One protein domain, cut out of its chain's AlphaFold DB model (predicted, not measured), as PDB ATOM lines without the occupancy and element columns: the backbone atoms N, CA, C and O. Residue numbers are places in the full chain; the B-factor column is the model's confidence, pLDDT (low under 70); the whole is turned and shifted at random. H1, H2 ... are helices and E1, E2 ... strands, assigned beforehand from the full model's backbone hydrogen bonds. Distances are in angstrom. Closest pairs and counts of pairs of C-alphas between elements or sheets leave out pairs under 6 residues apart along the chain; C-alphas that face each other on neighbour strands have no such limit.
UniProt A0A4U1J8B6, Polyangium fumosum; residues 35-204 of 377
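What this domain is: This is residues 35 to 204 of the 377 residues of a protein of Polyangium fumosum (UniProt A0A4U1J8B6). Little regular structure: amid many loops, helix H1 and short H2 run side by side through the middle, with a strongly twisted sheet at one end and hairpins E2-E3 and E4-E5 at the other. The 170 printed residues, mixed class, run E1 H1 E2 E3 H2 E4 E5 E6 E7 E8; the mixed sheet's order is E1 E8 E6 E7. It is compact, radius of gyration 15.4 A, spanning 44 by 37 by 30 A.

How they stand to each other: E8, residues 197 to 203, is antiparallel to E6, residues 155 to 159, with N 199 and O 157 2.9 A apart. H1, residues 46 to 65, only grazes the sheet with residues 46 to 56; its residues 53 to 61 touch H2, residues 116 to 122, opposite ways at a shallow tilt of 23 degrees, closest C-alphas Arg 57 and Ile 116, 6.1 A. In both helices every O i to N i+4 pair is within hydrogen-bond range.

Where its parts are: H1, 27.0 A long, begins at C-alpha 46 (330.143, 271.807, 193.963); E8, 17.7 A, ends at C-alpha 203 (335.674, 281.111, 196.293).

The domain as a whole: The printed part has no cut. Links E3 to H2, E5 to E6 and E7 to E8 are long. Residues 67 to 74, 96 to 98, 110 and 112 have pLDDT under 70.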
ATOM      1  N   ILE A  35     336.445 292.426 198.342       76.44
ATOM      2  CA  ILE A  35     337.318 291.348 198.795       76.44
ATOM      3  C   ILE A  35     336.463 290.090 198.920       76.44
ATOM      4  O   ILE A  35     335.649 289.947 199.830       76.44
ATOM      5  N   ASN A  36     336.665 289.162 197.993       82.31
ATOM      6  CA  ASN A  36     336.131 287.813 198.082       82.31
ATOM      7  C   ASN A  36     336.952 286.978 199.070       82.31
ATOM      8  O   ASN A  36     338.138 287.225 199.306       82.31
ATOM      9  N   VAL A  37     336.324 285.940 199.609       82.00
ATOM     10  CA  VAL A  37     336.904 285.115 200.663       82.00
ATOM     11  C   VAL A  37     337.130 283.693 200.154       82.00
ATOM     12  O   VAL A  37     336.235 283.106 199.557       82.00
ATOM     13  N   ARG A  38     338.299 283.107 200.419       83.12
ATOM     14  CA  ARG A  38     338.534 281.658 200.299       83.12
ATOM     15  C   ARG A  38     338.359 280.990 201.668       83.12
ATOM     16  O   ARG A  38     338.633 281.611 202.695       83.12
ATOM     17  N   CYS A  39     337.862 279.752 201.657       83.44
ATOM     18  CA  CYS A  39     337.468 279.009 202.857       83.44
ATOM     19  C   CYS A  39     338.031 277.585 202.864       83.44
ATOM     20  O   CYS A  39     337.297 276.602 202.797       83.44
ATOM     21  N   ASN A  40     339.343 277.440 202.939       82.81
ATOM     22  CA  ASN A  40     340.013 276.146 202.964       82.81
ATOM     23  C   ASN A  40     339.575 275.284 204.170       82.81
ATOM     24  O   ASN A  40     339.344 274.084 204.026       82.81
ATOM     25  N   ASN A  41     339.304 275.910 205.322       83.31
ATOM     26  CA  ASN A  41     338.733 275.238 206.498       83.31
ATOM     27  C   ASN A  41     337.250 274.837 206.357       83.31
ATOM     28  O   ASN A  41     336.787 274.018 207.153       83.31
ATOM     29  N   ASP A  42     336.516 275.344 205.358       84.50
ATOM     30  CA  ASP A  42     335.133 274.952 205.011       84.50
ATOM     31  C   ASP A  42     335.029 274.467 203.553       84.50
ATOM     32  O   ASP A  42     333.991 274.634 202.934       84.50
ATOM     33  N   LEU A  43     336.091 273.879 202.978       85.62
ATOM     34  CA  LEU A  43     336.079 273.461 201.572       85.62
ATOM     35  C   LEU A  43     334.943 272.457 201.303       85.62
ATOM     36  O   LEU A  43     334.897 271.390 201.926       85.62
ATOM     37  N   LEU A  44     334.052 272.823 200.379       90.31
ATOM     38  CA  LEU A  44     332.931 272.027 199.883       90.31
ATOM     39  C   LEU A  44     333.112 271.725 198.394       90.31
ATOM     40  O   LEU A  44     333.563 272.581 197.628       90.31
ATOM     41  N   ASP A  45     332.715 270.525 197.971       91.31
ATOM     42  CA  ASP A  45     332.562 270.226 196.547       91.31
ATOM     43  C   ASP A  45     331.371 271.004 195.932       91.31
ATOM     44  O   ASP A  45     330.547 271.572 196.661       91.31
ATOM     45  N   PRO A  46     331.230 271.057 194.592       91.50
ATOM     46  CA  PRO A  46     330.143 271.807 193.963       91.50
ATOM     47  C   PRO A  46     328.728 271.388 194.381       91.50
ATOM     48  O   PRO A  46     327.834 272.233 194.414       91.50
ATOM     49  N   ALA A  47     328.484 270.111 194.684       93.94
ATOM     50  CA  ALA A  47     327.169 269.641 195.112       93.94
ATOM     51  C   ALA A  47     326.879 270.068 196.558       93.94
ATOM     52  O   ALA A  47     325.802 270.597 196.841       93.94
ATOM     53  N   GLN A  48     327.862 269.921 197.447       94.31
ATOM     54  CA  GLN A  48     327.804 270.384 198.833       94.31
ATOM     55  C   GLN A  48     327.628 271.908 198.921       94.31
ATOM     56  O   GLN A  48     326.826 272.389 199.719       94.31
ATOM     57  N   ALA A  49     328.311 272.673 198.065       94.12
ATOM     58  CA  ALA A  49     328.164 274.125 197.970       94.12
ATOM     59  C   ALA A  49     326.732 274.547 197.594       94.12
ATOM     60  O   ALA A  49     326.155 275.427 198.235       94.12
ATOM     61  N   ARG A  50     326.114 273.887 196.600       95.06
ATOM     62  CA  ARG A  50     324.700 274.135 196.247       95.06
ATOM     63  C   ARG A  50     323.769 273.771 197.392       95.06
ATOM     64  O   ARG A  50     322.873 274.545 197.709       95.06
ATOM     65  N   ALA A  51     324.002 272.635 198.048       95.69
ATOM     66  CA  ALA A  51     323.220 272.242 199.214       95.69
ATOM     67  C   ALA A  51     323.333 273.279 200.347       95.69
ATOM     68  O   ALA A  51     322.329 273.604 200.977       95.69
ATOM     69  N   ARG A  52     324.521 273.865 200.565       95.81
ATOM     70  CA  ARG A  52     324.729 274.940 201.547       95.81
ATOM     71  C   ARG A  52     323.938 276.198 201.195       95.81
ATOM     72  O   ARG A  52     323.367 276.813 202.088       95.81
ATOM     73  N   LEU A  53     323.883 276.569 199.918       95.94
ATOM     74  CA  LEU A  53     323.094 277.709 199.438       95.94
ATOM     75  C   LEU A  53     321.588 277.478 199.582       95.94
ATOM     76  O   LEU A  53     320.872 278.384 199.997       95.94
ATOM     77  N   GLU A  54     321.106 276.272 199.278       96.19
ATOM     78  CA  GLU A  54     319.707 275.884 199.511       96.19
ATOM     79  C   GLU A  54     319.349 275.949 200.993       96.19
ATOM     80  O   GLU A  54     318.322 276.522 201.355       96.19
ATOM     81  N   TRP A  55     320.214 275.397 201.846       96.62
ATOM     82  CA  TRP A  55     320.065 275.442 203.295       96.62
ATOM     83  C   TRP A  55     320.037 276.889 203.807       96.62
ATOM     84  O   TRP A  55     319.108 277.261 204.519       96.62
ATOM     85  N   ALA A  56     320.986 277.726 203.382       96.12
ATOM     86  CA  ALA A  56     321.062 279.129 203.784       96.12
ATOM     87  C   ALA A  56     319.819 279.913 203.337       96.12
ATOM     88  O   ALA A  56     319.201 280.595 204.151       96.12
ATOM     89  N   ARG A  57     319.386 279.744 202.077       95.75
ATOM     90  CA  ARG A  57     318.135 280.329 201.566       95.75
ATOM     91  C   ARG A  57     316.942 279.895 202.413       95.75
ATOM     92  O   ARG A  57     316.142 280.728 202.828       95.75
ATOM     93  N   TYR A  58     316.805 278.596 202.657       95.00
ATOM     94  CA  TYR A  58     315.703 278.056 203.443       95.00
ATOM     95  C   TYR A  58     315.681 278.627 204.870       95.00
ATOM     96  O   TYR A  58     314.624 279.028 205.365       95.00
ATOM     97  N   CYS A  59     316.834 278.685 205.530       94.81
ATOM     98  CA  CYS A  59     316.938 279.191 206.891       94.81
ATOM     99  C   CYS A  59     316.672 280.694 206.969       94.81
ATOM    100  O   CYS A  59     315.923 281.114 207.849       94.81
ATOM    101  N   GLY A  60     317.159 281.481 206.008       93.06
ATOM    102  CA  GLY A  60     316.813 282.897 205.903       93.06
ATOM    103  C   GLY A  60     315.311 283.123 205.766       93.06
ATOM    104  O   GLY A  60     314.716 283.892 206.523       93.06
ATOM    105  N   LEU A  61     314.655 282.370 204.879       92.00
ATOM    106  CA  LEU A  61     313.207 282.470 204.676       92.00
ATOM    107  C   LEU A  61     312.412 282.059 205.925       92.00
ATOM    108  O   LEU A  61     311.511 282.767 206.367       92.00
ATOM    109  N   THR A  62     312.742 280.921 206.532       89.88
ATOM    110  CA  THR A  62     311.917 280.363 207.616       89.88
ATOM    111  C   THR A  62     312.226 280.927 208.997       89.88
ATOM    112  O   THR A  62     311.342 280.921 209.854       89.88
ATOM    113  N   LYS A  63     313.452 281.406 209.242       89.25
ATOM    114  CA  LYS A  63     313.845 281.985 210.536       89.25
ATOM    115  C   LYS A  63     313.693 283.496 210.581       89.25
ATOM    116  O   LYS A  63     313.259 283.999 211.613       89.25
ATOM    117  N   ASN A  64     314.017 284.189 209.489       87.44
ATOM    118  CA  ASN A  64     314.140 285.646 209.505       87.44
ATOM    119  C   ASN A  64     312.988 286.342 208.765       87.44
ATOM    120  O   ASN A  64     312.497 287.370 209.223       87.44
ATOM    121  N   VAL A  65     312.487 285.757 207.671       86.25
ATOM    122  CA  VAL A  65     311.386 286.349 206.887       86.25
ATOM    123  C   VAL A  65     310.001 285.987 207.451       86.25
ATOM    124  O   VAL A  65     309.115 286.846 207.510       86.25
ATOM    125  N   GLY A  66     309.814 284.741 207.904       77.56
ATOM    126  CA  GLY A  66     308.550 284.235 208.461       77.56
ATOM    127  C   GLY A  66     307.618 283.610 207.412       77.56
ATOM    128  O   GLY A  66     308.031 283.349 206.290       77.56
ATOM    129  N   SER A  67     306.357 283.320 207.766       67.50
ATOM    130  CA  SER A  67     305.408 282.640 206.857       67.50
ATOM    131  C   SER A  67     305.110 283.479 205.600       67.50
ATOM    132  O   SER A  67     304.814 284.664 205.736       67.50
ATOM    133  N   PRO A  68     305.088 282.894 204.383       60.41
ATOM    134  CA  PRO A  68     304.784 283.640 203.162       60.41
ATOM    135  C   PRO A  68     303.312 284.079 203.066       60.41
ATOM    136  O   PRO A  68     302.987 284.926 202.233       60.41
ATOM    137  N   MET A  69     302.422 283.527 203.906       59.28
ATOM    138  CA  MET A  69     301.008 283.913 204.025       59.28
ATOM    139  C   MET A  69     300.425 283.595 205.421       59.28
ATOM    140  O   MET A  69     300.856 282.624 206.049       59.28
ATOM    141  N   PRO A  70     299.398 284.329 205.910       45.97
ATOM    142  CA  PRO A  70     298.889 285.626 205.448       45.97
ATOM    143  C   PRO A  70     299.441 286.812 206.264       45.97
ATOM    144  O   PRO A  70     299.097 287.959 205.989       45.97
ATOM    145  N   ALA A  71     300.294 286.567 207.262       43.50
ATOM    146  CA  ALA A  71     301.043 287.634 207.906       43.50
ATOM    147  C   ALA A  71     302.206 287.990 206.979       43.50
ATOM    148  O   ALA A  71     303.115 287.187 206.807       43.50
ATOM    149  N   ASN A  72     302.091 289.144 206.325       45.56
ATOM    150  CA  ASN A  72     303.093 289.759 205.464       45.56
ATOM    151  C   ASN A  72     304.516 289.403 205.946       45.56
ATOM    152  O   ASN A  72     304.837 289.770 207.083       45.56
ATOM    153  N   PRO A  73     305.339 288.672 205.163       54.38
ATOM    154  CA  PRO A  73     306.729 288.443 205.542       54.38
ATOM    155  C   PRO A  73     307.355 289.789 205.902       54.38
ATOM    156  O   PRO A  73     307.061 290.788 205.239       54.38
ATOM    157  N   ALA A  74     308.175 289.833 206.956       59.72
ATOM    158  CA  ALA A  74     308.644 291.096 207.536       59.72
ATOM    159  C   ALA A  74     309.280 292.028 206.485       59.72
ATOM    160  O   ALA A  74     309.217 293.249 206.640       59.72
ATOM    161  N   LYS A  75     309.792 291.454 205.380       78.81
ATOM    162  CA  LYS A  75     310.118 292.149 204.135       78.81
ATOM    163  C   LYS A  75     310.004 291.281 202.882       78.81
ATOM    164  O   LYS A  75     310.794 290.362 202.664       78.81
ATOM    165  N   ARG A  76     309.080 291.661 202.007       89.31
ATOM    166  CA  ARG A  76     308.950 291.180 200.630       89.31
ATOM    167  C   ARG A  76     308.847 292.384 199.709       89.31
ATOM    168  O   ARG A  76     308.096 293.308 200.016       89.31
ATOM    169  N   GLU A  77     309.518 292.333 198.570       91.81
ATOM    170  CA  GLU A  77     309.441 293.375 197.549       91.81
ATOM    171  C   GLU A  77     309.142 292.762 196.184       91.81
ATOM    172  O   GLU A  77     309.706 291.735 195.817       91.81
ATOM    173  N   ASP A  78     308.224 293.379 195.443       94.25
ATOM    174  CA  ASP A  78     308.093 293.133 194.010       94.25
ATOM    175  C   ASP A  78     309.000 294.131 193.297       94.25
ATOM    176  O   ASP A  78     308.767 295.337 193.365       94.25
ATOM    177  N   LEU A  79     310.037 293.629 192.632       94.81
ATOM    178  CA  LEU A  79     311.022 294.475 191.964       94.81
ATOM    179  C   LEU A  79     310.475 295.125 190.679       94.81
ATOM    180  O   LEU A  79     311.171 295.907 190.037       94.81
ATOM    181  N   GLY A  80     309.260 294.770 190.245       95.12
ATOM    182  CA  GLY A  80     308.642 295.269 189.013       95.12
ATOM    183  C   GLY A  80     309.250 294.698 187.726       95.12
ATOM    184  O   GLY A  80     308.795 295.022 186.628       95.12
ATOM    185  N   TYR A  81     310.260 293.830 187.836       95.31
ATOM    186  CA  TYR A  81     310.855 293.115 186.712       95.31
ATOM    187  C   TYR A  81     310.132 291.793 186.455       95.31
ATOM    188  O   TYR A  81     309.749 291.079 187.383       95.31
ATOM    189  N   LEU A  82     309.996 291.431 185.178       97.12
ATOM    190  CA  LEU A  82     309.456 290.134 184.779       97.12
ATOM    191  C   LEU A  82     310.575 289.095 184.666       97.12
ATOM    192  O   LEU A  82     311.606 289.317 184.032       97.12
ATOM    193  N   SER A  83     310.330 287.932 185.259       97.19
ATOM    194  CA  SER A  83     311.096 286.702 185.042       97.19
ATOM    195  C   SER A  83     310.957 286.185 183.605       97.19
ATOM    196  O   SER A  83     310.065 286.591 182.856       97.19
ATOM    197  N   VAL A  84     311.791 285.209 183.230       96.94
ATOM    198  CA  VAL A  84     311.727 284.534 181.915       96.94
ATOM    199  C   VAL A  84     310.342 283.931 181.625       96.94
ATOM    200  O   VAL A  84     309.922 283.882 180.473       96.94
ATOM    201  N   ASN A  85     309.613 283.494 182.653       97.56
ATOM    202  CA  ASN A  85     308.260 282.942 182.542       97.56
ATOM    203  C   ASN A  85     307.141 283.983 182.748       97.56
ATOM    204  O   ASN A  85     305.992 283.602 182.964       97.56
ATOM    205  N   GLY A  86     307.450 285.283 182.675       97.19
ATOM    206  CA  GLY A  86     306.461 286.368 182.671       97.19
ATOM    207  C   GLY A  86     305.831 286.689 184.029       97.19
ATOM    208  O   GLY A  86     304.859 287.434 184.085       97.19
ATOM    209  N   GLN A  87     306.358 286.138 185.123       97.38
ATOM    210  CA  GLN A  87     305.917 286.442 186.490       97.38
ATOM    211  C   GLN A  87     306.799 287.534 187.109       97.38
ATOM    212  O   GLN A  87     307.999 287.564 186.825       97.38
ATOM    213  N   SER A  88     306.245 288.382 187.981       96.88
ATOM    214  CA  SER A  88     307.032 289.350 188.759       96.88
ATOM    215  C   SER A  88     308.138 288.671 189.565       96.88
ATOM    216  O   SER A  88     307.915 287.614 190.167       96.88
ATOM    217  N   LEU A  89     309.315 289.291 189.607       96.75
ATOM    218  CA  LEU A  89     310.406 288.903 190.494       96.75
ATOM    219  C   LEU A  89     310.168 289.468 191.895       96.75
ATOM    220  O   LEU A  89     310.217 290.674 192.121       96.75
ATOM    221  N   ILE A  90     309.899 288.557 192.824       95.38
ATOM    222  CA  ILE A  90     309.702 288.819 194.242       95.38
ATOM    223  C   ILE A  90     310.996 288.513 194.991       95.38
ATOM    224  O   ILE A  90     311.465 287.370 194.985       95.38
ATOM    225  N   GLU A  91     311.534 289.525 195.657       94.81
ATOM    226  CA  GLU A  91     312.677 289.403 196.555       94.81
ATOM    227  C   GLU A  91     312.212 289.321 198.015       94.81
ATOM    228  O   GLU A  91     311.186 289.893 198.406       94.81
ATOM    229  N   PHE A  92     312.972 288.587 198.819       93.56
ATOM    230  CA  PHE A  92     312.813 288.475 200.259       93.56
ATOM    231  C   PHE A  92     314.073 288.987 200.938       93.56
ATOM    232  O   PHE A  92     315.183 288.682 200.509       93.56
ATOM    233  N   TYR A  93     313.893 289.722 202.030       91.06
ATOM    234  CA  TYR A  93     315.009 290.286 202.778       91.06
ATOM    235  C   TYR A  93     315.044 289.715 204.186       91.06
ATOM    236  O   TYR A  93     314.038 289.768 204.893       91.06
ATOM    237  N   GLU A  94     316.203 289.208 204.605       87.31
ATOM    238  CA  GLU A  94     316.360 288.630 205.944       87.31
ATOM    239  C   GLU A  94     316.218 289.663 207.067       87.31
ATOM    240  O   GLU A  94     315.780 289.306 208.155       87.31
ATOM    241  N   ASP A  95     316.580 290.930 206.838       78.75
ATOM    242  CA  ASP A  95     316.529 291.953 207.888       78.75
ATOM    243  C   ASP A  95     316.434 293.400 207.352       78.75
ATOM    244  O   ASP A  95     316.493 293.674 206.148       78.75
ATOM    245  N   PHE A  96     316.279 294.373 208.255       67.50
ATOM    246  CA  PHE A  96     316.545 295.787 208.014       67.50
ATOM    247  C   PHE A  96     317.979 296.137 208.386       67.50
ATOM    248  O   PHE A  96     318.371 296.078 209.547       67.50
ATOM    249  N   SER A  97     318.724 296.654 207.405       68.12
ATOM    250  CA  SER A  97     320.021 297.296 207.634       68.12
ATOM    251  C   SER A  97     319.962 298.390 208.711       68.12
ATOM    252  O   SER A  97     320.961 298.638 209.377       68.12
ATOM    253  N   SER A  98     318.793 299.004 208.937       69.81
ATOM    254  CA  SER A  98     318.582 300.004 209.988       69.81
ATOM    255  C   SER A  98     318.462 299.433 211.406       69.81
ATOM    256  O   SER A  98     318.755 300.160 212.353       69.81
ATOM    257  N   THR A  99     318.040 298.176 211.584       72.31
ATOM    258  CA  THR A  99     317.845 297.558 212.915       72.31
ATOM    259  C   THR A  99     318.847 296.456 213.227       72.31
ATOM    260  O   THR A  99     319.145 296.222 214.395       72.31
ATOM    261  N   ASN A 100     319.411 295.821 212.204       77.69
ATOM    262  CA  ASN A 100     320.470 294.830 212.318       77.69
ATOM    263  C   ASN A 100     321.640 295.223 211.415       77.69
ATOM    264  O   ASN A 100     321.941 294.576 210.418       77.69
ATOM    265  N   PHE A 101     322.299 296.330 211.750       72.31
ATOM    266  CA  PHE A 101     323.393 296.866 210.937       72.31
ATOM    267  C   PHE A 101     324.564 295.880 210.769       72.31
ATOM    268  O   PHE A 101     325.269 295.913 209.768       72.31
ATOM    269  N   TRP A 102     324.746 294.970 211.728       78.62
ATOM    270  CA  TRP A 102     325.890 294.062 211.781       78.62
ATOM    271  C   TRP A 102     325.642 292.685 211.160       78.62
ATOM    272  O   TRP A 102     326.518 291.838 211.276       78.62
ATOM    273  N   SER A 103     324.494 292.423 210.521       82.81
ATOM    274  CA  SER A 103     324.171 291.084 209.989       82.81
ATOM    275  C   SER A 103     324.165 289.970 211.042       82.81
ATOM    276  O   SER A 103     324.507 288.820 210.763       82.81
ATOM    277  N   LEU A 104     323.785 290.280 212.281       89.06
ATOM    278  CA  LEU A 104     323.682 289.254 213.311       89.06
ATOM    279  C   LEU A 104     322.536 288.293 212.955       89.06
ATOM    280  O   LEU A 104     321.409 288.735 212.772       89.06
ATOM    281  N   ARG A 105     322.805 286.985 212.921       91.69
ATOM    282  CA  ARG A 105     321.829 285.910 212.639       91.69
ATOM    283  C   ARG A 105     321.266 285.887 211.211       91.69
ATOM    284  O   ARG A 105     320.161 285.386 210.998       91.69
ATOM    285  N   THR A 106     322.009 286.387 210.227       92.44
ATOM    286  CA  THR A 106     321.621 286.320 208.807       92.44
ATOM    287  C   THR A 106     322.316 285.169 208.082       92.44
ATOM    288  O   THR A 106     323.384 284.723 208.500       92.44
ATOM    289  N   TYR A 107     321.701 284.653 207.015       94.25
ATOM    290  CA  TYR A 107     322.218 283.541 206.216       94.25
ATOM    291  C   TYR A 107     322.738 283.985 204.840       94.25
ATOM    292  O   TYR A 107     323.466 283.216 204.208       94.25
ATOM    293  N   THR A 108     322.429 285.211 204.391       87.69
ATOM    294  CA  THR A 108     322.811 285.743 203.072       87.69
ATOM    295  C   THR A 108     323.723 286.992 203.082       87.69
ATOM    296  O   THR A 108     324.311 287.274 202.040       87.69
ATOM    297  N   SER A 109     324.031 287.604 204.243       81.25
ATOM    298  CA  SER A 109     324.986 288.736 204.476       81.25
ATOM    299  C   SER A 109     324.518 290.166 204.111       81.25
ATOM    300  O   SER A 109     323.653 290.354 203.260       81.25
ATOM    301  N   VAL A 110     325.149 291.198 204.717       63.56
ATOM    302  CA  VAL A 110     324.918 292.643 204.443       63.56
ATOM    303  C   VAL A 110     325.380 293.051 203.047       63.56
ATOM    304  O   VAL A 110     324.781 293.937 202.449       63.56
ATOM    305  N   GLY A 111     326.467 292.453 202.538       71.12
ATOM    306  CA  GLY A 111     327.121 292.902 201.295       71.12
ATOM    307  C   GLY A 111     326.236 292.802 200.046       71.12
ATOM    308  O   GLY A 111     326.583 293.319 198.994       71.12
ATOM    309  N   VAL A 112     325.088 292.145 200.182       69.62
ATOM    310  CA  VAL A 112     324.049 291.920 199.170       69.62
ATOM    311  C   VAL A 112     322.691 292.438 199.662       69.62
ATOM    312  O   VAL A 112     321.641 291.905 199.325       69.62
ATOM    313  N   GLU A 113     322.709 293.438 200.545       83.38
ATOM    314  CA  GLU A 113     321.523 294.107 201.091       83.38
ATOM    315  C   GLU A 113     320.500 293.161 201.745       83.38
ATOM    316  O   GLU A 113     319.319 293.491 201.817       83.38
ATOM    317  N   TYR A 114     320.933 292.002 202.259       87.50
ATOM    318  CA  TYR A 114     320.065 290.947 202.806       87.50
ATOM    319  C   TYR A 114     319.125 290.276 201.794       87.50
ATOM    320  O   TYR A 114     318.202 289.574 202.207       87.50
ATOM    321  N   GLN A 115     319.342 290.466 200.491       92.81
ATOM    322  CA  GLN A 115     318.540 289.861 199.426       92.81
ATOM    323  C   GLN A 115     318.758 288.348 199.402       92.81
ATOM    324  O   GLN A 115     319.893 287.870 199.328       92.81
ATOM    325  N   ILE A 116     317.687 287.564 199.486       94.88
ATOM    326  CA  ILE A 116     317.789 286.105 199.565       94.88
ATOM    327  C   ILE A 116     317.867 285.483 198.173       94.88
ATOM    328  O   ILE A 116     318.743 284.655 197.915       94.88
ATOM    329  N   ASN A 117     316.947 285.840 197.279       96.31
ATOM    330  CA  ASN A 117     316.842 285.235 195.959       96.31
ATOM    331  C   ASN A 117     317.954 285.712 195.021       96.31
ATOM    332  O   ASN A 117     318.540 284.869 194.336       96.31
ATOM    333  N   ASP A 118     318.290 287.005 195.015       95.25
ATOM    334  CA  ASP A 118     319.402 287.525 194.217       95.25
ATOM    335  C   ASP A 118     320.722 286.864 194.611       95.25
ATOM    336  O   ASP A 118     321.424 286.302 193.768       95.25
ATOM    337  N   THR A 119     321.009 286.806 195.911       94.69
ATOM    338  CA  THR A 119     322.182 286.108 196.439       94.69
ATOM    339  C   THR A 119     322.176 284.633 196.063       94.69
ATOM    340  O   THR A 119     323.147 284.117 195.513       94.69
ATOM    341  N   TYR A 120     321.068 283.930 196.289       96.19
ATOM    342  CA  TYR A 120     320.956 282.516 195.942       96.19
ATOM    343  C   TYR A 120     321.239 282.259 194.448       96.19
ATOM    344  O   TYR A 120     321.899 281.269 194.112       96.19
ATOM    345  N   VAL A 121     320.789 283.146 193.551       96.06
ATOM    346  CA  VAL A 121     321.005 283.001 192.107       96.06
ATOM    347  C   VAL A 121     322.404 283.435 191.670       96.06
ATOM    348  O   VAL A 121     323.066 282.705 190.927       96.06
ATOM    349  N   SER A 122     322.880 284.598 192.111       93.12
ATOM    350  CA  SER A 122     324.179 285.154 191.711       93.12
ATOM    351  C   SER A 122     325.356 284.281 192.151       93.12
ATOM    352  O   SER A 122     326.398 284.273 191.498       93.12
ATOM    353  N   LYS A 123     325.185 283.489 193.217       94.00
ATOM    354  CA  LYS A 123     326.209 282.560 193.715       94.00
ATOM    355  C   LYS A 123     326.180 281.171 193.074       94.00
ATOM    356  O   LYS A 123     327.067 280.367 193.346       94.00
ATOM    357  N   GLN A 124     325.201 280.876 192.218       94.81
ATOM    358  CA  GLN A 124     325.045 279.563 191.573       94.81
ATOM    359  C   GLN A 124     325.015 279.604 190.052       94.81
ATOM    360  O   GLN A 124     325.249 278.576 189.411       94.81
ATOM    361  N   TRP A 125     324.740 280.760 189.458       95.00
ATOM    362  CA  TRP A 125     324.612 280.890 188.016       95.00
ATOM    363  C   TRP A 125     325.236 282.187 187.511       95.00
ATOM    364  O   TRP A 125     325.120 283.241 188.131       95.00
ATOM    365  N   GLN A 126     325.808 282.122 186.311       91.31
ATOM    366  CA  GLN A 126     326.256 283.285 185.551       91.31
ATOM    367  C   GLN A 126     325.099 284.260 185.298       91.31
ATOM    368  O   GLN A 126     323.936 283.844 185.249       91.31
ATOM    369  N   ASN A 127     325.426 285.540 185.084       89.88
ATOM    370  CA  ASN A 127     324.465 286.620 184.842       89.88
ATOM    371  C   ASN A 127     323.419 286.278 183.763       89.88
ATOM    372  O   ASN A 127     323.724 285.696 182.718       89.88
ATOM    373  N   GLY A 128     322.172 286.674 184.023       92.62
ATOM    374  CA  GLY A 128     321.025 286.463 183.141       92.62
ATOM    375  C   GLY A 128     319.694 286.696 183.857       92.62
ATOM    376  O   GLY A 128     319.639 286.762 185.086       92.62
ATOM    377  N   LEU A 129     318.601 286.801 183.103       95.62
ATOM    378  CA  LEU A 129     317.266 286.890 183.699       95.62
ATOM    379  C   LEU A 129     316.897 285.544 184.354       95.62
ATOM    380  O   LEU A 129     317.026 284.507 183.696       95.62
ATOM    381  N   PRO A 130     316.468 285.522 185.628       97.88
ATOM    382  CA  PRO A 130     316.007 284.295 186.263       97.88
ATOM    383  C   PRO A 130     314.592 283.909 185.806       97.88
ATOM    384  O   PRO A 130     313.773 284.750 185.427       97.88
ATOM    385  N   SER A 131     314.293 282.614 185.861       97.94
ATOM    386  CA  SER A 131     312.923 282.108 185.948       97.94
ATOM    387  C   SER A 131     312.498 282.064 187.408       97.94
ATOM    388  O   SER A 131     313.337 282.025 188.313       97.94
ATOM    389  N   THR A 132     311.191 282.041 187.643       97.94
ATOM    390  CA  THR A 132     310.662 282.033 188.998       97.94
ATOM    391  C   THR A 132     309.608 280.948 189.206       97.94
ATOM    392  O   THR A 132     308.886 280.578 188.282       97.94
ATOM    393  N   SER A 133     309.571 280.376 190.407       97.44
ATOM    394  CA  SER A 133     308.681 279.274 190.802       97.44
ATOM    395  C   SER A 133     308.359 279.362 192.294       97.44
ATOM    396  O   SER A 133     309.016 280.117 193.004       97.44
ATOM    397  N   LEU A 134     307.361 278.626 192.788       96.38
ATOM    398  CA  LEU A 134     307.139 278.486 194.233       96.38
ATOM    399  C   LEU A 134     307.881 277.253 194.747       96.38
ATOM    400  O   LEU A 134     307.805 276.188 194.133       96.38
ATOM    401  N   ASP A 135     308.585 277.391 195.868       94.38
ATOM    402  CA  ASP A 135     309.126 276.244 196.591       94.38
ATOM    403  C   ASP A 135     308.046 275.533 197.427       94.38
ATOM    404  O   ASP A 135     306.887 275.950 197.481       94.38
ATOM    405  N   VAL A 136     308.424 274.432 198.082       91.62
ATOM    406  CA  VAL A 136     307.502 273.596 198.875       91.62
ATOM    407  C   VAL A 136     306.877 274.326 200.070       91.62
ATOM    408  O   VAL A 136     305.902 273.836 200.635       91.62
ATOM    409  N   TYR A 137     307.411 275.491 200.445       89.44
ATOM    410  CA  TYR A 137     306.912 276.328 201.534       89.44
ATOM    411  C   TYR A 137     306.122 277.537 201.021       89.44
ATOM    412  O   TYR A 137     305.622 278.323 201.819       89.44
ATOM    413  N   GLY A 138     305.974 277.682 199.700       91.94
ATOM    414  CA  GLY A 138     305.238 278.774 199.073       91.94
ATOM    415  C   GLY A 138     306.044 280.063 198.909       91.94
ATOM    416  O   GLY A 138     305.456 281.084 198.550       91.94
ATOM    417  N   PHE A 139     307.363 280.050 199.131       93.12
ATOM    418  CA  PHE A 139     308.197 281.201 198.787       93.12
ATOM    419  C   PHE A 139     308.564 281.166 197.316       93.12
ATOM    420  O   PHE A 139     308.821 280.111 196.733       93.12
ATOM    421  N   GLN A 140     308.651 282.349 196.720       95.69
ATOM    422  CA  GLN A 140     309.161 282.461 195.372       95.69
ATOM    423  C   GLN A 140     310.662 282.121 195.352       95.69
ATOM    424  O   GLN A 140     311.443 282.630 196.157       95.69
ATOM    425  N   LYS A 141     311.067 281.238 194.444       97.06
ATOM    426  CA  LYS A 141     312.443 280.811 194.218       97.06
ATOM    427  C   LYS A 141     312.859 281.176 192.808       97.06
ATOM    428  O   LYS A 141     312.220 280.760 191.836       97.06
ATOM    429  N   TRP A 142     313.956 281.913 192.712       97.88
ATOM    430  CA  TRP A 142     314.568 282.243 191.438       97.88
ATOM    431  C   TRP A 142     315.567 281.163 191.037       97.88
ATOM    432  O   TRP A 142     316.306 280.637 191.868       97.88
ATOM    433  N   THR A 143     315.592 280.827 189.753       97.94
ATOM    434  CA  THR A 143     316.552 279.875 189.182       97.94
ATOM    435  C   THR A 143     316.994 280.341 187.801       97.94
ATOM    436  O   THR A 143     316.362 281.199 187.187       97.94
ATOM    437  N   ARG A 144     318.086 279.775 187.287       97.44
ATOM    438  CA  ARG A 144     318.505 279.945 185.889       97.44
ATOM    439  C   ARG A 144     318.729 278.567 185.249       97.44
ATOM    440  O   ARG A 144     318.883 277.576 185.967       97.44
ATOM    441  N   PRO A 145     318.742 278.470 183.907       96.50
ATOM    442  CA  PRO A 145     319.014 277.210 183.220       96.50
ATOM    443  C   PRO A 145     320.340 276.579 183.660       96.50
ATOM    444  O   PRO A 145     321.312 277.285 183.927       96.50
ATOM    445  N   ALA A 146     320.414 275.245 183.662       94.88
ATOM    446  CA  ALA A 146     321.631 274.514 184.026       94.88
ATOM    447  C   ALA A 146     322.842 274.880 183.147       94.88
ATOM    448  O   ALA A 146     323.971 274.857 183.619       94.88
ATOM    449  N   THR A 147     322.611 275.306 181.901       93.19
ATOM    450  CA  THR A 147     323.650 275.814 180.984       93.19
ATOM    451  C   THR A 147     324.309 277.117 181.447       93.19
ATOM    452  O   THR A 147     325.304 277.536 180.864       93.19
ATOM    453  N   LYS A 148     323.746 277.777 182.461       93.25
ATOM    454  CA  LYS A 148     324.302 278.964 183.118       93.25
ATOM    455  C   LYS A 148     324.841 278.665 184.511       93.25
ATOM    456  O   LYS A 148     325.287 279.598 185.171       93.25
ATOM    457  N   ALA A 149     324.745 277.425 184.994       92.88
ATOM    458  CA  ALA A 149     325.234 277.082 186.322       92.88
ATOM    459  C   ALA A 149     326.744 277.300 186.364       92.88
ATOM    460  O   ALA A 149     327.455 276.851 185.468       92.88
ATOM    461  N   ILE A 150     327.234 277.982 187.398       90.69
ATOM    462  CA  ILE A 150     328.676 278.051 187.605       90.69
ATOM    463  C   ILE A 150     329.154 276.694 188.114       90.69
ATOM    464  O   ILE A 150     328.504 276.038 188.941       90.69
ATOM    465  N   ALA A 151     330.283 276.255 187.573       89.00
ATOM    466  CA  ALA A 151     330.871 274.964 187.891       89.00
ATOM    467  C   ALA A 151     331.250 274.857 189.376       89.00
ATOM    468  O   ALA A 151     331.152 273.775 189.956       89.00
ATOM    469  N   ARG A 152     331.617 275.981 190.009       90.25
ATOM    470  CA  ARG A 152     331.889 276.079 191.447       90.25
ATOM    471  C   ARG A 152     331.051 277.171 192.095       90.25
ATOM    472  O   ARG A 152     331.458 278.331 192.122       90.25
ATOM    473  N   PRO A 153     329.865 276.808 192.600       92.88
ATOM    474  CA  PRO A 153     329.019 277.723 193.341       92.88
ATOM    475  C   PRO A 153     329.735 278.292 194.557       92.88
ATOM    476  O   PRO A 153     330.407 277.565 195.289       92.88
ATOM    477  N   MET A 154     329.560 279.588 194.775       91.81
ATOM    478  CA  MET A 154     330.015 280.235 195.997       91.81
ATOM    479  C   MET A 154     329.001 279.971 197.105       91.81
ATOM    480  O   MET A 154     327.805 279.992 196.850       91.81
ATOM    481  N   TYR A 155     329.438 279.774 198.341       93.38
ATOM    482  CA  TYR A 155     328.542 279.492 199.468       93.38
ATOM    483  C   TYR A 155     328.912 280.338 200.686       93.38
ATOM    484  O   TYR A 155     330.081 280.704 200.827       93.38
ATOM    485  N   PRO A 156     327.938 280.675 201.551       94.19
ATOM    486  CA  PRO A 156     328.213 281.480 202.729       94.19
ATOM    487  C   PRO A 156     329.033 280.688 203.754       94.19
ATOM    488  O   PRO A 156     328.765 279.507 204.013       94.19
ATOM    489  N   THR A 157     330.002 281.367 204.363       94.00
ATOM    490  CA  THR A 157     330.668 280.933 205.599       94.00
ATOM    491  C   THR A 157     330.221 281.750 206.781       94.00
ATOM    492  O   THR A 157     329.836 282.911 206.648       94.00
ATOM    493  N   PHE A 158     330.311 281.121 207.948       94.69
ATOM    494  CA  PHE A 158     329.784 281.668 209.178       94.69
ATOM    495  C   PHE A 158     330.859 281.780 210.245       94.69
ATOM    496  O   PHE A 158     331.813 281.002 210.273       94.69
ATOM    497  N   GLY A 159     330.669 282.725 211.153       94.88
ATOM    498  CA  GLY A 159     331.564 282.945 212.274       94.88
ATOM    499  C   GLY A 159     330.857 283.602 213.449       94.88
ATOM    500  O   GLY A 159     329.741 284.107 213.335       94.88
ATOM    501  N   THR A 160     331.512 283.596 214.607       95.31
ATOM    502  CA  THR A 160     330.992 284.209 215.845       95.31
ATOM    503  C   THR A 160     331.173 285.730 215.900       95.31
ATOM    504  O   THR A 160     330.852 286.345 216.913       95.31
ATOM    505  N   ASN A 161     331.749 286.341 214.863       93.94
ATOM    506  CA  ASN A 161     331.985 287.779 214.765       93.94
ATOM    507  C   ASN A 161     331.825 288.223 213.303       93.94
ATOM    508  O   ASN A 161     332.219 287.475 212.407       93.94
ATOM    509  N   ALA A 162     331.275 289.418 213.070       89.88
ATOM    510  CA  ALA A 162     331.145 290.004 211.733       89.88
ATOM    511  C   ALA A 162     332.511 290.157 211.047       89.88
ATOM    512  O   ALA A 162     332.643 289.899 209.854       89.88
ATOM    513  N   SER A 163     333.528 290.514 211.833       89.62
ATOM    514  CA  SER A 163     334.926 290.513 211.429       89.62
ATOM    515  C   SER A 163     335.521 289.113 211.636       89.62
ATOM    516  O   SER A 163     335.694 288.684 212.784       89.62
ATOM    517  N   PRO A 164     335.839 288.376 210.562       87.31
ATOM    518  CA  PRO A 164     336.362 287.013 210.645       87.31
ATOM    519  C   PRO A 164     337.620 286.885 211.494       87.31
ATOM    520  O   PRO A 164     337.730 285.929 212.252       87.31
ATOM    521  N   GLU A 165     338.518 287.862 211.452       87.12
ATOM    522  CA  GLU A 165     339.756 287.897 212.233       87.12
ATOM    523  C   GLU A 165     339.544 287.875 213.758       87.12
ATOM    524  O   GLU A 165     340.449 287.487 214.494       87.12
ATOM    525  N   PHE A 166     338.352 288.248 214.241       92.81
ATOM    526  CA  PHE A 166     337.995 288.252 215.665       92.81
ATOM    527  C   PHE A 166     336.992 287.150 216.035       92.81
ATOM    528  O   PHE A 166     336.502 287.106 217.166       92.81
ATOM    529  N   GLY A 167     336.637 286.284 215.083       92.62
ATOM    530  CA  GLY A 167     335.642 285.233 215.248       92.62
ATOM    531  C   GLY A 167     336.232 283.831 215.168       92.62
ATOM    532  O   GLY A 167     337.291 283.602 214.593       92.62
ATOM    533  N   SER A 168     335.511 282.862 215.724       93.38
ATOM    534  CA  SER A 168     335.722 281.448 215.402       93.38
ATOM    535  C   SER A 168     334.809 281.048 214.242       93.38
ATOM    536  O   SER A 168     333.664 281.513 214.221       93.38
ATOM    537  N   PRO A 169     335.270 280.197 213.307       94.12
ATOM    538  CA  PRO A 169     334.423 279.693 212.235       94.12
ATOM    539  C   PRO A 169     333.281 278.849 212.805       94.12
ATOM    540  O   PRO A 169     333.441 278.143 213.803       94.12
ATOM    541  N   LEU A 170     332.129 278.926 212.150       95.44
ATOM    542  CA  LEU A 170     330.941 278.142 212.448       95.44
ATOM    543  C   LEU A 170     330.496 277.374 211.207       95.44
ATOM    544  O   LEU A 170     330.673 277.821 210.075       95.44
ATOM    545  N   PHE A 171     329.878 276.222 211.437       95.56
ATOM    546  CA  PHE A 171     329.496 275.283 210.395       95.56
ATOM    547  C   PHE A 171     328.049 274.849 210.610       95.56
ATOM    548  O   PHE A 171     327.673 274.557 211.742       95.56
ATOM    549  N   PRO A 172     327.212 274.768 209.575       95.44
ATOM    550  CA  PRO A 172     325.960 274.040 209.681       95.44
ATOM    551  C   PRO A 172     326.232 272.545 209.827       95.44
ATOM    552  O   PRO A 172     327.339 272.065 209.571       95.44
ATOM    553  N   HIS A 173     325.200 271.809 210.226       92.94
ATOM    554  CA  HIS A 173     325.281 270.360 210.349       92.94
ATOM    555  C   HIS A 173     325.687 269.714 209.013       92.94
ATOM    556  O   HIS A 173     325.219 270.135 207.954       92.94
ATOM    557  N   GLU A 174     326.493 268.649 209.052       88.62
ATOM    558  CA  GLU A 174     327.042 267.980 207.858       88.62
ATOM    559  C   GLU A 174     325.986 267.547 206.823       88.62
ATOM    560  O   GLU A 174     326.230 267.571 205.619       88.62
ATOM    561  N   HIS A 175     324.788 267.187 207.283       87.81
ATOM    562  CA  HIS A 175     323.674 266.750 206.440       87.81
ATOM    563  C   HIS A 175     322.831 267.893 205.868       87.81
ATOM    564  O   HIS A 175     321.934 267.624 205.074       87.81
ATOM    565  N   LEU A 176     323.082 269.143 206.281       88.62
ATOM    566  CA  LEU A 176     322.370 270.338 205.811       88.62
ATOM    567  C   LEU A 176     320.841 270.167 205.818       88.62
ATOM    568  O   LEU A 176     320.152 270.557 204.874       88.62
ATOM    569  N   SER A 177     320.302 269.549 206.877       87.19
ATOM    570  CA  SER A 177     318.862 269.319 206.986       87.19
ATOM    571  C   SER A 177     318.113 270.647 206.924       87.19
ATOM    572  O   SER A 177     318.391 271.561 207.697       87.19
ATOM    573  N   THR A 178     317.085 270.724 206.081       81.69
ATOM    574  CA  THR A 178     316.154 271.860 206.047       81.69
ATOM    575  C   THR A 178     315.292 271.947 207.309       81.69
ATOM    576  O   THR A 178     314.415 272.783 207.405       81.69
ATOM    577  N   THR A 179     315.486 271.119 208.329       86.81
ATOM    578  CA  THR A 179     314.841 271.322 209.638       86.81
ATOM    579  C   THR A 179     315.790 271.897 210.682       86.81
ATOM    580  O   THR A 179     315.334 272.315 211.745       86.81
ATOM    581  N   ASP A 180     317.091 271.937 210.394       94.12
ATOM    582  CA  ASP A 180     318.124 272.383 211.320       94.12
ATOM    583  C   ASP A 180     318.860 273.605 210.768       94.12
ATOM    584  O   ASP A 180     319.742 273.494 209.923       94.12
ATOM    585  N   CYS A 181     318.495 274.781 211.272       95.56
ATOM    586  CA  CYS A 181     319.147 276.048 210.938       95.56
ATOM    587  C   CYS A 181     320.180 276.477 211.983       95.56
ATOM    588  O   CYS A 181     320.526 277.651 212.064       95.56
ATOM    589  N   ASN A 182     320.636 275.554 212.830       96.31
ATOM    590  CA  ASN A 182     321.679 275.865 213.789       96.31
ATOM    591  C   ASN A 182     323.055 275.885 213.122       96.31
ATOM    592  O   ASN A 182     323.316 275.204 212.128       96.31
ATOM    593  N   LEU A 183     323.947 276.655 213.734       96.69
ATOM    594  CA  LEU A 183     325.362 276.687 213.413       96.69
ATOM    595  C   LEU A 183     326.157 276.164 214.603       96.69
ATOM    596  O   LEU A 183     325.832 276.429 215.762       96.69
ATOM    597  N   TYR A 184     327.206 275.419 214.300       96.75
ATOM    598  CA  TYR A 184     327.977 274.614 215.228       96.75
ATOM    599  C   TYR A 184     329.443 275.031 215.193       96.75
ATOM    600  O   TYR A 184     329.966 275.456 214.166       96.75
ATOM    601  N   THR A 185     330.139 274.857 216.310       95.12
ATOM    602  CA  THR A 185     331.581 275.139 216.417       95.12
ATOM    603  C   THR A 185     332.468 274.170 215.620       95.12
ATOM    604  O   THR A 185     333.671 274.385 215.515       95.12
ATOM    605  N   THR A 186     331.902 273.085 215.089       92.38
ATOM    606  CA  THR A 186     332.595 271.999 214.378       92.38
ATOM    607  C   THR A 186     331.695 271.430 213.279       92.38
ATOM    608  O   THR A 186     330.475 271.416 213.428       92.38
ATOM    609  N   ARG A 187     332.286 270.907 212.192       87.56
ATOM    610  CA  ARG A 187     331.533 270.334 211.053       87.56
ATOM    611  C   ARG A 187     330.663 269.122 211.426       87.56
ATOM    612  O   ARG A 187     329.561 268.982 210.911       87.56
ATOM    613  N   ASN A 188     331.135 268.281 212.348       88.19
ATOM    614  CA  ASN A 188     330.463 267.030 212.741       88.19
ATOM    615  C   ASN A 188     329.422 267.230 213.860       88.19
ATOM    616  O   ASN A 188     329.104 266.294 214.590       88.19
ATOM    617  N   GLY A 189     328.952 268.463 214.060       82.25
ATOM    618  CA  GLY A 189     328.165 268.834 215.230       82.25
ATOM    619  C   GLY A 189     329.046 269.148 216.442       82.25
ATOM    620  O   GLY A 189     330.138 268.602 216.622       82.25
ATOM    621  N   GLY A 190     328.588 270.100 217.248       91.50
ATOM    622  CA  GLY A 190     329.298 270.676 218.389       91.50
ATOM    623  C   GLY A 190     328.355 271.552 219.211       91.50
ATOM    624  O   GLY A 190     327.143 271.340 219.197       91.50
ATOM    625  N   SER A 191     328.882 272.566 219.899       95.75
ATOM    626  CA  SER A 191     328.025 273.532 220.593       95.75
ATOM    627  C   SER A 191     327.290 274.404 219.578       95.75
ATOM    628  O   SER A 191     327.919 275.015 218.713       95.75
ATOM    629  N   VAL A 192     325.966 274.481 219.708       96.44
ATOM    630  CA  VAL A 192     325.137 275.388 218.909       96.44
ATOM    631  C   VAL A 192     325.444 276.833 219.290       96.44
ATOM    632  O   VAL A 192     325.499 277.179 220.473       96.44
ATOM    633  N   ARG A 193     325.603 277.691 218.285       96.25
ATOM    634  CA  ARG A 193     325.691 279.143 218.443       96.25
ATOM    635  C   ARG A 193     324.433 279.794 217.904       96.25
ATOM    636  O   ARG A 193     323.967 279.483 216.814       96.25
ATOM    637  N   THR A 194     323.889 280.712 218.695       91.62
ATOM    638  CA  THR A 194     322.750 281.542 218.282       91.62
ATOM    639  C   THR A 194     323.201 282.927 217.841       91.62
ATOM    640  O   THR A 194     322.409 283.687 217.311       91.62
ATOM    641  N   ASP A 195     324.457 283.279 218.072       93.12
ATOM    642  CA  ASP A 195     325.112 284.514 217.683       93.12
ATOM    643  C   ASP A 195     326.119 284.208 216.572       93.12
ATOM    644  O   ASP A 195     327.175 283.619 216.800       93.12
ATOM    645  N   PHE A 196     325.754 284.557 215.344       95.12
ATOM    646  CA  PHE A 196     326.559 284.258 214.171       95.12
ATOM    647  C   PHE A 196     326.411 285.338 213.110       95.12
ATOM    648  O   PHE A 196     325.462 286.120 213.131       95.12
ATOM    649  N   TYR A 197     327.348 285.334 212.175       94.12
ATOM    650  CA  TYR A 197     327.449 286.281 211.077       94.12
ATOM    651  C   TYR A 197     327.797 285.527 209.801       94.12
ATOM    652  O   TYR A 197     328.410 284.462 209.879       94.12
ATOM    653  N   VAL A 198     327.441 286.078 208.640       93.38
ATOM    654  CA  VAL A 198     328.020 285.637 207.366       93.38
ATOM    655  C   VAL A 198     329.332 286.381 207.154       93.38
ATOM    656  O   VAL A 198     329.327 287.584 206.899       93.38
ATOM    657  N   ASN A 199     330.445 285.662 207.233       91.50
ATOM    658  CA  ASN A 199     331.789 286.233 207.144       91.50
ATOM    659  C   ASN A 199     332.276 286.394 205.700       91.50
ATOM    660  O   ASN A 199     333.220 287.138 205.448       91.50
ATOM    661  N   GLY A 200     331.646 285.706 204.750       90.06
ATOM    662  CA  GLY A 200     331.962 285.832 203.335       90.06
ATOM    663  C   GLY A 200     331.360 284.719 202.490       90.06
ATOM    664  O   GLY A 200     330.700 283.809 202.993       90.06
ATOM    665  N   TYR A 201     331.616 284.803 201.188       90.94
ATOM    666  CA  TYR A 201     331.268 283.772 200.217       90.94
ATOM    667  C   TYR A 201     332.529 283.098 199.714       90.94
ATOM    668  O   TYR A 201     333.416 283.765 199.187       90.94
ATOM    669  N   CYS A 202     332.576 281.781 199.867       88.94
ATOM    670  CA  CYS A 202     333.755 280.991 199.572       88.94
ATOM    671  C   CYS A 202     333.982 280.861 198.075       88.94
ATOM    672  O   CYS A 202     333.160 280.289 197.359       88.94
ATOM    673  N   THR A 203     335.129 281.349 197.625       87.12
ATOM    674  CA  THR A 203     335.674 281.111 196.293       87.12
ATOM    675  C   THR A 203     336.837 280.123 196.365       87.12
ATOM    676  O   THR A 203     337.332 279.764 197.435       87.12
ATOM    677  N   SER A 204     337.269 279.646 195.205       80.00
ATOM    678  CA  SER A 204     338.470 278.840 195.015       80.00
ATOM    679  C   SER A 204     339.547 279.653 194.293       80.00
ATOM    680  O   SER A 204     339.215 280.540 193.504       80.00
TER     681      SER A 204